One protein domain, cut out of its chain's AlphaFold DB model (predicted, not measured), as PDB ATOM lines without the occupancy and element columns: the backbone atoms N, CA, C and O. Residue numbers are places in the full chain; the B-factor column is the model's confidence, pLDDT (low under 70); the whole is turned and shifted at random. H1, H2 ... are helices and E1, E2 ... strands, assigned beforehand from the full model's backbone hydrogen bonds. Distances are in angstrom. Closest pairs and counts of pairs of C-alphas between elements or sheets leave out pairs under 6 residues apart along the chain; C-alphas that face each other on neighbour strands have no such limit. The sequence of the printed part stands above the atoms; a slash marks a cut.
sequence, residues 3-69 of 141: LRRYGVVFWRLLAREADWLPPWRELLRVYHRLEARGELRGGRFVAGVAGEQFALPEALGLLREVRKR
ATOM      1  N   LEU A   3     116.540  25.935 -34.142       91.62
ATOM      2  CA  LEU A   3     117.129  25.608 -35.444       91.62
ATOM      3  C   LEU A   3     116.245  26.001 -36.632       91.62
ATOM      4  O   LEU A   3     116.764  26.484 -37.627       91.62
ATOM      5  N   ARG A   4     114.915  25.895 -36.515       88.81
ATOM      6  CA  ARG A   4     114.000  26.355 -37.576       88.81
ATOM      7  C   ARG A   4     113.979  27.876 -37.729       88.81
ATOM      8  O   ARG A   4     113.611  28.359 -38.788       88.81
ATOM      9  N   ARG A   5     114.321  28.614 -36.668       88.88
ATOM     10  CA  ARG A   5     114.349  30.083 -36.667       88.88
ATOM     11  C   ARG A   5     115.675  30.618 -37.200       88.88
ATOM     12  O   ARG A   5     115.665  31.544 -37.994       88.88
ATOM     13  N   TYR A   6     116.793  30.037 -36.765       91.12
ATOM     14  CA  TYR A   6     118.127  30.574 -37.055       91.12
ATOM     15  C   TYR A   6     118.916  29.794 -38.111       91.12
ATOM     16  O   TYR A   6     119.903  30.305 -38.629       91.12
ATOM     17  N   GLY A   7     118.552  28.543 -38.405       93.62
ATOM     18  CA  GLY A   7     119.330  27.636 -39.257       93.62
ATOM     19  C   GLY A   7     120.620  27.126 -38.599       93.62
ATOM     20  O   GLY A   7     120.912  25.934 -38.674       93.62
ATOM     21  N   VAL A   8     121.350  28.000 -37.902       94.81
ATOM     22  CA  VAL A   8     122.540  27.709 -37.092       94.81
ATOM     23  C   VAL A   8     122.297  28.141 -35.652       94.81
ATOM     24  O   VAL A   8     121.773  29.223 -35.410       94.81
ATOM     25  N   VAL A   9     122.700  27.318 -34.687       95.31
ATOM     26  CA  VAL A   9     122.542  27.592 -33.258       95.31
ATOM     27  C   VAL A   9     123.870  27.469 -32.508       95.31
ATOM     28  O   VAL A   9     124.650  26.549 -32.747       95.31
ATOM     29  N   PHE A  10     124.107  28.403 -31.583       95.12
ATOM     30  CA  PHE A  10     125.253  28.466 -30.671       95.12
ATOM     31  C   PHE A  10     124.843  29.169 -29.369       95.12
ATOM     32  O   PHE A  10     123.857  29.910 -29.346       95.12
ATOM     33  N   TRP A  11     125.613  28.978 -28.294       92.62
ATOM     34  CA  TRP A  11     125.243  29.427 -26.941       92.62
ATOM     35  C   TRP A  11     124.848  30.908 -26.851       92.62
ATOM     36  O   TRP A  11     123.895  31.256 -26.160       92.62
ATOM     37  N   ARG A  12     125.549  31.786 -27.580       90.88
ATOM     38  CA  ARG A  12     125.349  33.239 -27.513       90.88
ATOM     39  C   ARG A  12     124.010  33.696 -28.116       90.88
ATOM     40  O   ARG A  12     123.544  34.771 -27.751       90.88
ATOM     41  N   LEU A  13     123.354  32.885 -28.958       89.06
ATOM     42  CA  LEU A  13     121.994  33.181 -29.446       89.06
ATOM     43  C   LEU A  13     120.948  33.133 -28.333       89.06
ATOM     44  O   LEU A  13     119.954  33.849 -28.413       89.06
ATOM     45  N   LEU A  14     121.175  32.334 -27.284       89.44
ATOM     46  CA  LEU A  14     120.224  32.221 -26.177       89.44
ATOM     47  C   LEU A  14     120.039  33.543 -25.427       89.44
ATOM     48  O   LEU A  14     118.994  33.754 -24.835       89.44
ATOM     49  N   ALA A  15     120.996  34.474 -25.521       85.94
ATOM     50  CA  ALA A  15     120.867  35.812 -24.946       85.94
ATOM     51  C   ALA A  15     119.718  36.647 -25.554       85.94
ATOM     52  O   ALA A  15     119.415  37.724 -25.043       85.94
ATOM     53  N   ARG A  16     119.127  36.202 -26.672       85.19
ATOM     54  CA  ARG A  16     117.950  36.814 -27.315       85.19
ATOM     55  C   ARG A  16     116.685  35.976 -27.171       85.19
ATOM     56  O   ARG A  16     115.649  36.333 -27.722       85.19
ATOM     57  N   GLU A  17     116.773  34.863 -26.464       88.06
ATOM     58  CA  GLU A  17     115.675  33.934 -26.297       88.06
ATOM     59  C   GLU A  17     115.103  34.016 -24.886       88.06
ATOM     60  O   GLU A  17     115.705  34.595 -23.988       88.06
ATOM     61  N   ALA A  18     113.904  33.472 -24.705       86.06
ATOM     62  CA  ALA A  18     113.207  33.572 -23.434       86.06
ATOM     63  C   ALA A  18     113.898  32.754 -22.331       86.06
ATOM     64  O   ALA A  18     114.297  31.611 -22.558       86.06
ATOM     65  N   ASP A  19     113.937  33.313 -21.118       86.62
ATOM     66  CA  ASP A  19     114.647  32.747 -19.960       86.62
ATOM     67  C   ASP A  19     114.124  31.375 -19.502       86.62
ATOM     68  O   ASP A  19     114.799  30.664 -18.764       86.62
ATOM     69  N   TRP A  20     112.926  30.975 -19.943       90.44
ATOM     70  CA  TRP A  20     112.365  29.653 -19.649       90.44
ATOM     71  C   TRP A  20     112.986  28.525 -20.483       90.44
ATOM     72  O   TRP A  20     112.707  27.352 -20.228       90.44
ATOM     73  N   LEU A  21     113.797  28.840 -21.497       91.69
ATOM     74  CA  LEU A  21     114.485  27.814 -22.271       91.69
ATOM     75  C   LEU A  21     115.568  27.115 -21.441       91.69
ATOM     76  O   LEU A  21     116.243  27.758 -20.636       91.69
ATOM     77  N   PRO A  22     115.806  25.813 -21.686       93.31
ATOM     78  CA  PRO A  22     116.895  25.102 -21.034       93.31
ATOM     79  C   PRO A  22     118.247  25.785 -21.284       93.31
ATOM     80  O   PRO A  22     118.502  26.268 -22.396       93.31
ATOM     81  N   PRO A  23     119.159  25.782 -20.296       93.25
ATOM     82  CA  PRO A  23     120.492  26.337 -20.469       93.25
ATOM     83  C   PRO A  23     121.255  25.597 -21.573       93.25
ATOM     84  O   PRO A  23     121.030  24.412 -21.833       93.25
ATOM     85  N   TRP A  24     122.239  26.271 -22.181       94.69
ATOM     86  CA  TRP A  24     123.023  25.729 -23.302       94.69
ATOM     87  C   TRP A  24     123.542  24.304 -23.063       94.69
ATOM     88  O   TRP A  24     123.453  23.447 -23.938       94.69
ATOM     89  N   ARG A  25     124.029  24.024 -21.849       94.62
ATOM     90  CA  ARG A  25     124.572  22.715 -21.457       94.62
ATOM     91  C   ARG A  25     123.558  21.571 -21.579       94.62
ATOM     92  O   ARG A  25     123.951  20.441 -21.862       94.62
ATOM     93  N   GLU A  26     122.278  21.841 -21.354       95.25
ATOM     94  CA  GLU A  26     121.215  20.846 -21.515       95.25
ATOM     95  C   GLU A  26     120.861  20.657 -22.990       95.25
ATOM     96  O   GLU A  26     120.718  19.523 -23.456       95.25
ATOM     97  N   LEU A  27     120.823  21.755 -23.751       95.50
ATOM     98  CA  LEU A  27     120.584  21.728 -25.192       95.50
ATOM     99  C   LEU A  27     121.681  20.975 -25.961       95.50
ATOM    100  O   LEU A  27     121.360  20.258 -26.906       95.50
ATOM    101  N   LEU A  28     122.946  21.053 -25.526       96.75
ATOM    102  CA  LEU A  28     124.063  20.319 -26.139       96.75
ATOM    103  C   LEU A  28     123.782  18.818 -26.266       96.75
ATOM    104  O   LEU A  28     124.006  18.235 -27.322       96.75
ATOM    105  N   ARG A  29     123.218  18.184 -25.230       96.19
ATOM    106  CA  ARG A  29     122.906  16.742 -25.267       96.19
ATOM    107  C   ARG A  29     121.872  16.413 -26.344       96.19
ATOM    108  O   ARG A  29     121.953  15.367 -26.987       96.19
ATOM    109  N   VAL A  30     120.897  17.302 -26.534       96.19
ATOM    110  CA  VAL A  30     119.872  17.169 -27.575       96.19
ATOM    111  C   VAL A  30     120.500  17.350 -28.955       96.19
ATOM    112  O   VAL A  30     120.249  16.535 -29.842       96.19
ATOM    113  N   TYR A  31     121.351  18.365 -29.128       97.31
ATOM    114  CA  TYR A  31     122.012  18.638 -30.401       97.31
ATOM    115  C   TYR A  31     123.001  17.550 -30.809       97.31
ATOM    116  O   TYR A  31     122.934  17.110 -31.950       97.31
ATOM    117  N   HIS A  32     123.801  17.011 -29.889       97.94
ATOM    118  CA  HIS A  32     124.650  15.851 -30.174       97.94
ATOM    119  C   HIS A  32     123.848  14.619 -30.581       97.94
ATOM    120  O   HIS A  32     124.236  13.900 -31.495       97.94
ATOM    121  N   ARG A  33     122.696  14.362 -29.945       97.81
ATOM    122  CA  ARG A  33     121.834  13.239 -30.343       97.81
ATOM    123  C   ARG A  33     121.250  13.442 -31.738       97.81
ATOM    124  O   ARG A  33     121.061  12.477 -32.470       97.81
ATOM    125  N   LEU A  34     120.879  14.670 -32.086       97.50
ATOM    126  CA  LEU A  34     120.400  15.009 -33.428       97.50
ATOM    127  C   LEU A  34     121.532  14.909 -34.463       97.50
ATOM    128  O   LEU A  34     121.323  14.373 -35.546       97.50
ATOM    129  N   GLU A  35     122.741  15.344 -34.117       97.75
ATOM    130  CA  GLU A  35     123.936  15.201 -34.951       97.75
ATOM    131  C   GLU A  35     124.303  13.732 -35.188       97.75
ATOM    132  O   GLU A  35     124.503  13.332 -36.331       97.75
ATOM    133  N   ALA A  36     124.311  12.902 -34.142       97.75
ATOM    134  CA  ALA A  36     124.581  11.467 -34.250       97.75
ATOM    135  C   ALA A  36     123.559  10.737 -35.142       97.75
ATOM    136  O   ALA A  36     123.877   9.713 -35.740       97.75
ATOM    137  N   ARG A  37     122.339  11.279 -35.261       97.38
ATOM    138  CA  ARG A  37     121.293  10.804 -36.182       97.38
ATOM    139  C   ARG A  37     121.409  11.376 -37.598       97.38
ATOM    140  O   ARG A  37     120.618  11.016 -38.462       97.38
ATOM    141  N   GLY A  38     122.361  12.274 -37.842       96.00
ATOM    142  CA  GLY A  38     122.541  12.959 -39.121       96.00
ATOM    143  C   GLY A  38     121.538  14.085 -39.393       96.00
ATOM    144  O   GLY A  38     121.559  14.651 -40.484       96.00
ATOM    145  N   GLU A  39     120.688  14.439 -38.422       96.31
ATOM    146  CA  GLU A  39     119.695  15.518 -38.552       96.31
ATOM    147  C   GLU A  39     120.338  16.909 -38.452       96.31
ATOM    148  O   GLU A  39     119.803  17.882 -38.978       96.31
ATOM    149  N   LEU A  40     121.495  17.010 -37.791       97.50
ATOM    150  CA  LEU A  40     122.283  18.235 -37.671       97.50
ATOM    151  C   LEU A  40     123.730  18.006 -38.070       97.50
ATOM    152  O   LEU A  40     124.224  16.880 -38.107       97.50
ATOM    153  N   ARG A  41     124.425  19.110 -38.324       97.81
ATOM    154  CA  ARG A  41     125.875  19.148 -38.493       97.81
ATOM    155  C   ARG A  41     126.487  19.991 -37.384       97.81
ATOM    156  O   ARG A  41     126.158  21.174 -37.289       97.81
ATOM    157  N   GLY A  42     127.360  19.404 -36.574       97.19
ATOM    158  CA  GLY A  42     128.243  20.142 -35.681       97.19
ATOM    159  C   GLY A  42     129.426  20.731 -36.448       97.19
ATOM    160  O   GLY A  42     129.867  20.197 -37.471       97.19
ATOM    161  N   GLY A  43     129.925  21.876 -35.991       95.31
ATOM    162  CA  GLY A  43     131.080  22.517 -36.608       95.31
ATOM    163  C   GLY A  43     131.254  23.979 -36.222       95.31
ATOM    164  O   GLY A  43     130.832  24.427 -35.157       95.31
ATOM    165  N   ARG A  44     131.919  24.729 -37.105       94.19
ATOM    166  CA  ARG A  44     132.154  26.171 -36.973       94.19
ATOM    167  C   ARG A  44     131.665  26.856 -38.242       94.19
ATOM    168  O   ARG A  44     132.315  26.792 -39.280       94.19
ATOM    169  N   PHE A  45     130.495  27.473 -38.148       93.94
ATOM    170  CA  PHE A  45     129.799  28.103 -39.272       93.94
ATOM    171  C   PHE A  45     129.813  29.630 -39.164       93.94
ATOM    172  O   PHE A  45     129.836  30.321 -40.176       93.94
ATOM    173  N   VAL A  46     129.845  30.146 -37.935       92.19
ATOM    174  CA  VAL A  46     129.867  31.572 -37.613       92.19
ATOM    175  C   VAL A  46     131.216  31.931 -36.993       92.19
ATOM    176  O   VAL A  46     131.620  31.359 -35.974       92.19
ATOM    177  N   ALA A  47     131.925  32.870 -37.623       89.69
ATOM    178  CA  ALA A  47     133.215  33.369 -37.153       89.69
ATOM    179  C   ALA A  47     133.068  34.225 -35.881       89.69
ATOM    180  O   ALA A  47     131.999  34.756 -35.597       89.69
ATOM    181  N   GLY A  48     134.141  34.345 -35.091       87.38
ATOM    182  CA  GLY A  48     134.162  35.185 -33.880       87.38
ATOM    183  C   GLY A  48     133.364  34.642 -32.686       87.38
ATOM    184  O   GLY A  48     133.393  35.232 -31.607       87.38
ATOM    185  N   VAL A  49     132.691  33.497 -32.838       90.25
ATOM    186  CA  VAL A  49     131.960  32.824 -31.758       90.25
ATOM    187  C   VAL A  49     132.710  31.567 -31.329       90.25
ATOM    188  O   VAL A  49     132.949  30.660 -32.134       90.25
ATOM    189  N   ALA A  50     133.085  31.513 -30.052       90.12
ATOM    190  CA  ALA A  50     133.688  30.342 -29.423       90.12
ATOM    191  C   ALA A  50     132.634  29.300 -29.018       90.12
ATOM    192  O   ALA A  50     131.471  29.637 -28.776       90.12
ATOM    193  N   GLY A  51     133.075  28.049 -28.890       92.88
ATOM    194  CA  GLY A  51     132.229  26.915 -28.530       92.88
ATOM    195  C   GLY A  51     131.597  26.217 -29.732       92.88
ATOM    196  O   GLY A  51     131.840  26.565 -30.890       92.88
ATOM    197  N   GLU A  52     130.811  25.193 -29.420       96.44
ATOM    198  CA  GLU A  52     130.136  24.349 -30.399       96.44
ATOM    199  C   GLU A  52     128.993  25.077 -31.103       96.44
ATOM    200  O   GLU A  52     128.303  25.920 -30.519       96.44
ATOM    201  N   GLN A  53     128.792  24.727 -32.371       97.38
ATOM    202  CA  GLN A  53     127.720  25.253 -33.204       97.38
ATOM    203  C   GLN A  53     127.071  24.097 -33.953       97.38
ATOM    204  O   GLN A  53     127.765  23.192 -34.416       97.38
ATOM    205  N   PHE A  54     125.753  24.163 -34.108       97.75
ATOM    206  CA  PHE A  54     124.970  23.145 -34.801       97.75
ATOM    207  C   PHE A  54     124.129  23.798 -35.882       97.75
ATOM    208  O   PHE A  54     123.492  24.821 -35.637       97.75
ATOM    209  N   ALA A  55     124.108  23.206 -37.067       97.56
ATOM    210  CA  ALA A  55     123.357  23.716 -38.200       97.56
ATOM    211  C   ALA A  55     122.434  22.651 -38.783       97.56
ATOM    212  O   ALA A  55     122.785  21.469 -38.837       97.56
ATOM    213  N   LEU A  56     121.280  23.099 -39.278       96.31
ATOM    214  CA  LEU A  56     120.476  22.314 -40.203       96.31
ATOM    215  C   LEU A  56     121.273  22.089 -41.504       96.31
ATOM    216  O   LEU A  56     121.876  23.045 -42.008       96.31
ATOM    217  N   PRO A  57     121.297  20.868 -42.072       93.94
ATOM    218  CA  PRO A  57     121.996  20.591 -43.328       93.94
ATOM    219  C   PRO A  57     121.630  21.563 -44.461       93.94
ATOM    220  O   PRO A  57     122.513  22.052 -45.168       93.94
ATOM    221  N   GLU A  58     120.349  21.907 -44.587       92.31
ATOM    222  CA  GLU A  58     119.818  22.859 -45.562       92.31
ATOM    223  C   GLU A  58     120.334  24.293 -45.345       92.31
ATOM    224  O   GLU A  58     120.611  25.006 -46.314       92.31
ATOM    225  N   ALA A  59     120.570  24.703 -44.093       94.25
ATOM    226  CA  ALA A  59     121.126  26.018 -43.785       94.25
ATOM    227  C   ALA A  59     122.573  26.149 -44.287       94.25
ATOM    228  O   ALA A  59     122.982  27.226 -44.718       94.25
ATOM    229  N   LEU A  60     123.346  25.057 -44.308       93.19
ATOM    230  CA  LEU A  60     124.722  25.078 -44.817       93.19
ATOM    231  C   LEU A  60     124.791  25.351 -46.320       93.19
ATOM    232  O   LEU A  60     125.716  26.027 -46.773       93.19
ATOM    233  N   GLY A  61     123.833  24.828 -47.090       91.69
ATOM    234  CA  GLY A  61     123.706  25.135 -48.514       91.69
ATOM    235  C   GLY A  61     123.477  26.630 -48.723       91.69
ATOM    236  O   GLY A  61     124.259  27.283 -49.411       91.69
ATOM    237  N   LEU A  62     122.477  27.185 -48.034       92.75
ATOM    238  CA  LEU A  62     122.139  28.607 -48.110       92.75
ATOM    239  C   LEU A  62     123.310  29.512 -47.702       92.75
ATOM    240  O   LEU A  62     123.616  30.462 -48.415       92.75
ATOM    241  N   LEU A  63     124.015  29.196 -46.612       92.25
ATOM    242  CA  LEU A  63     125.175  29.977 -46.163       92.25
ATOM    243  C   LEU A  63     126.319  29.979 -47.184       92.25
ATOM    244  O   LEU A  63     126.957  31.011 -47.394       92.25
ATOM    245  N   ARG A  64     126.585  28.840 -47.837       92.44
ATOM    246  CA  ARG A  64     127.604  28.762 -48.897       92.44
ATOM    247  C   ARG A  64     127.207  29.578 -50.117       92.44
ATOM    248  O   ARG A  64     128.068  30.239 -50.686       92.44
ATOM    249  N   GLU A  65     125.935  29.544 -50.499       93.38
ATOM    250  CA  GLU A  65     125.438  30.338 -51.620       93.38
ATOM    251  C   GLU A  65     125.494  31.833 -51.317       93.38
ATOM    252  O   GLU A  65     126.004  32.591 -52.136       93.38
ATOM    253  N   VAL A  66     125.085  32.261 -50.120       91.75
ATOM    254  CA  VAL A  66     125.225  33.661 -49.684       91.75
ATOM    255  C   VAL A  66     126.690  34.097 -49.703       91.75
ATOM    256  O   VAL A  66     126.993  35.149 -50.252       91.75
ATOM    257  N   ARG A  67     127.621  33.271 -49.203       90.88
ATOM    258  CA  ARG A  67     129.061  33.585 -49.205       90.88
ATOM    259  C   ARG A  67     129.643  33.806 -50.609       90.88
ATOM    260  O   ARG A  67     130.630  34.522 -50.737       90.88
ATOM    261  N   LYS A  68     129.094  33.157 -51.639       94.44
ATOM    262  CA  LYS A  68     129.557  33.301 -53.031       94.44
ATOM    263  C   LYS A  68     128.964  34.522 -53.735       94.44
ATOM    264  O   LYS A  68     129.485  34.912 -54.777       94.44
ATOM    265  N   ARG A  69     127.862  35.081 -53.229       93.69
ATOM    266  CA  ARG A  69     127.206  36.227 -53.863       93.69
ATOM    267  C   ARG A  69     128.071  37.477 -53.697       93.69
ATOM    268  O   ARG A  69     128.596  37.700 -52.605       93.69
TER     269      ARG A  69
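AT A GLANCE: This is residues 3 to 69 of the 141 residues of the protein "ATP-dependent DNA helicase" of Pseudomonas sp. BAY1663 (UniProt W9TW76). A small, short-stranded sheet of E1, E3 and E2 has the longest helix, H3, lying slantwise over one face. H4 runs out to one end of the long axis, and H2 with the link after it lies toward the other end, where residues 15 to 21 stick out. The printed part has 67 residues, with four named helices and three named strands in the order H1, E1, H2, H3, E2, E3, H4; the sheet's order is E1, E3, E2, antiparallel throughout, and the class is mixed, helices and strands. It is compact, with a radius of gyration of the C-alphas of 12.2 A, and spans 37 by 27 by 21 A.

IN THESE COORDINATES: H1 is residues 3 to 6, 5.3 A long, beginning at C-alpha 3 (117.129, 25.608, -35.444). E1 is residues 8 to 10, 7.0 A, and H2 is residues 11 to 16, 10.4 A. H3, residues 24 to 36, measures 18.0 A and begins at C-alpha 24 (123.023, 25.729, -23.302). E2 is residues 41 to 43, 6.5 A, and E3 is residues 53 to 55, 6.8 A. H4, residues 57 to 68, measures 17.7 A and ends at C-alpha 68 (129.557, 33.301, -53.031).

HOW THE PARTS SIT: E3 is the inner strand. It is antiparallel to E1 at 161 degrees, with N 9 and O 54 within hydrogen-bond range at 2.8 A. E2 and E3 form a hairpin, antiparallel at 148 degrees, with N 41 and O 55 at 2.9 A. E1, H2, H3 and E2 make a split strand-helix-strand unit, two strands running the same way with helices between and E3 between them in the sheet; its crossover is right-handed. H3 is on one face, making two layers, helix on sheet, at a height over the sheet of 9.2 A. It lies over E3 and E2, at 44 degrees to E2 on the local plane, and only just not over E1, on which 2 of its C-alphas fall. The closest C-alphas of H3 and E2 are those of Glu 35 and Arg 41, 5.6 A. H1 and H4 only graze the sheet, with residues 3 to 6 and 57 to 63. H2 is not on the sheet; it is close to H3 but not clearly touching, the closest C-alphas being those of Trp 11 and Trp 24, 5.6 A. H2 and H4 are apart. O i to N i+4 pairs within range are 0 of 2 in H2, which has 3 of 3 O i to N i+3 pairs, 7 of 9 in H3 and 7 of 8 in H4; H1 is too short for such a pair.

THE WHOLE: The C-alphas farthest apart, those of Trp 20 and Arg 69, are 37.9 A apart. The printed part has no cut and no long link; the links H2 to H3 and E2 to E3 are short, and the others are tight. The mean pLDDT of the printed part is 93.4, and no printed residue is under 70.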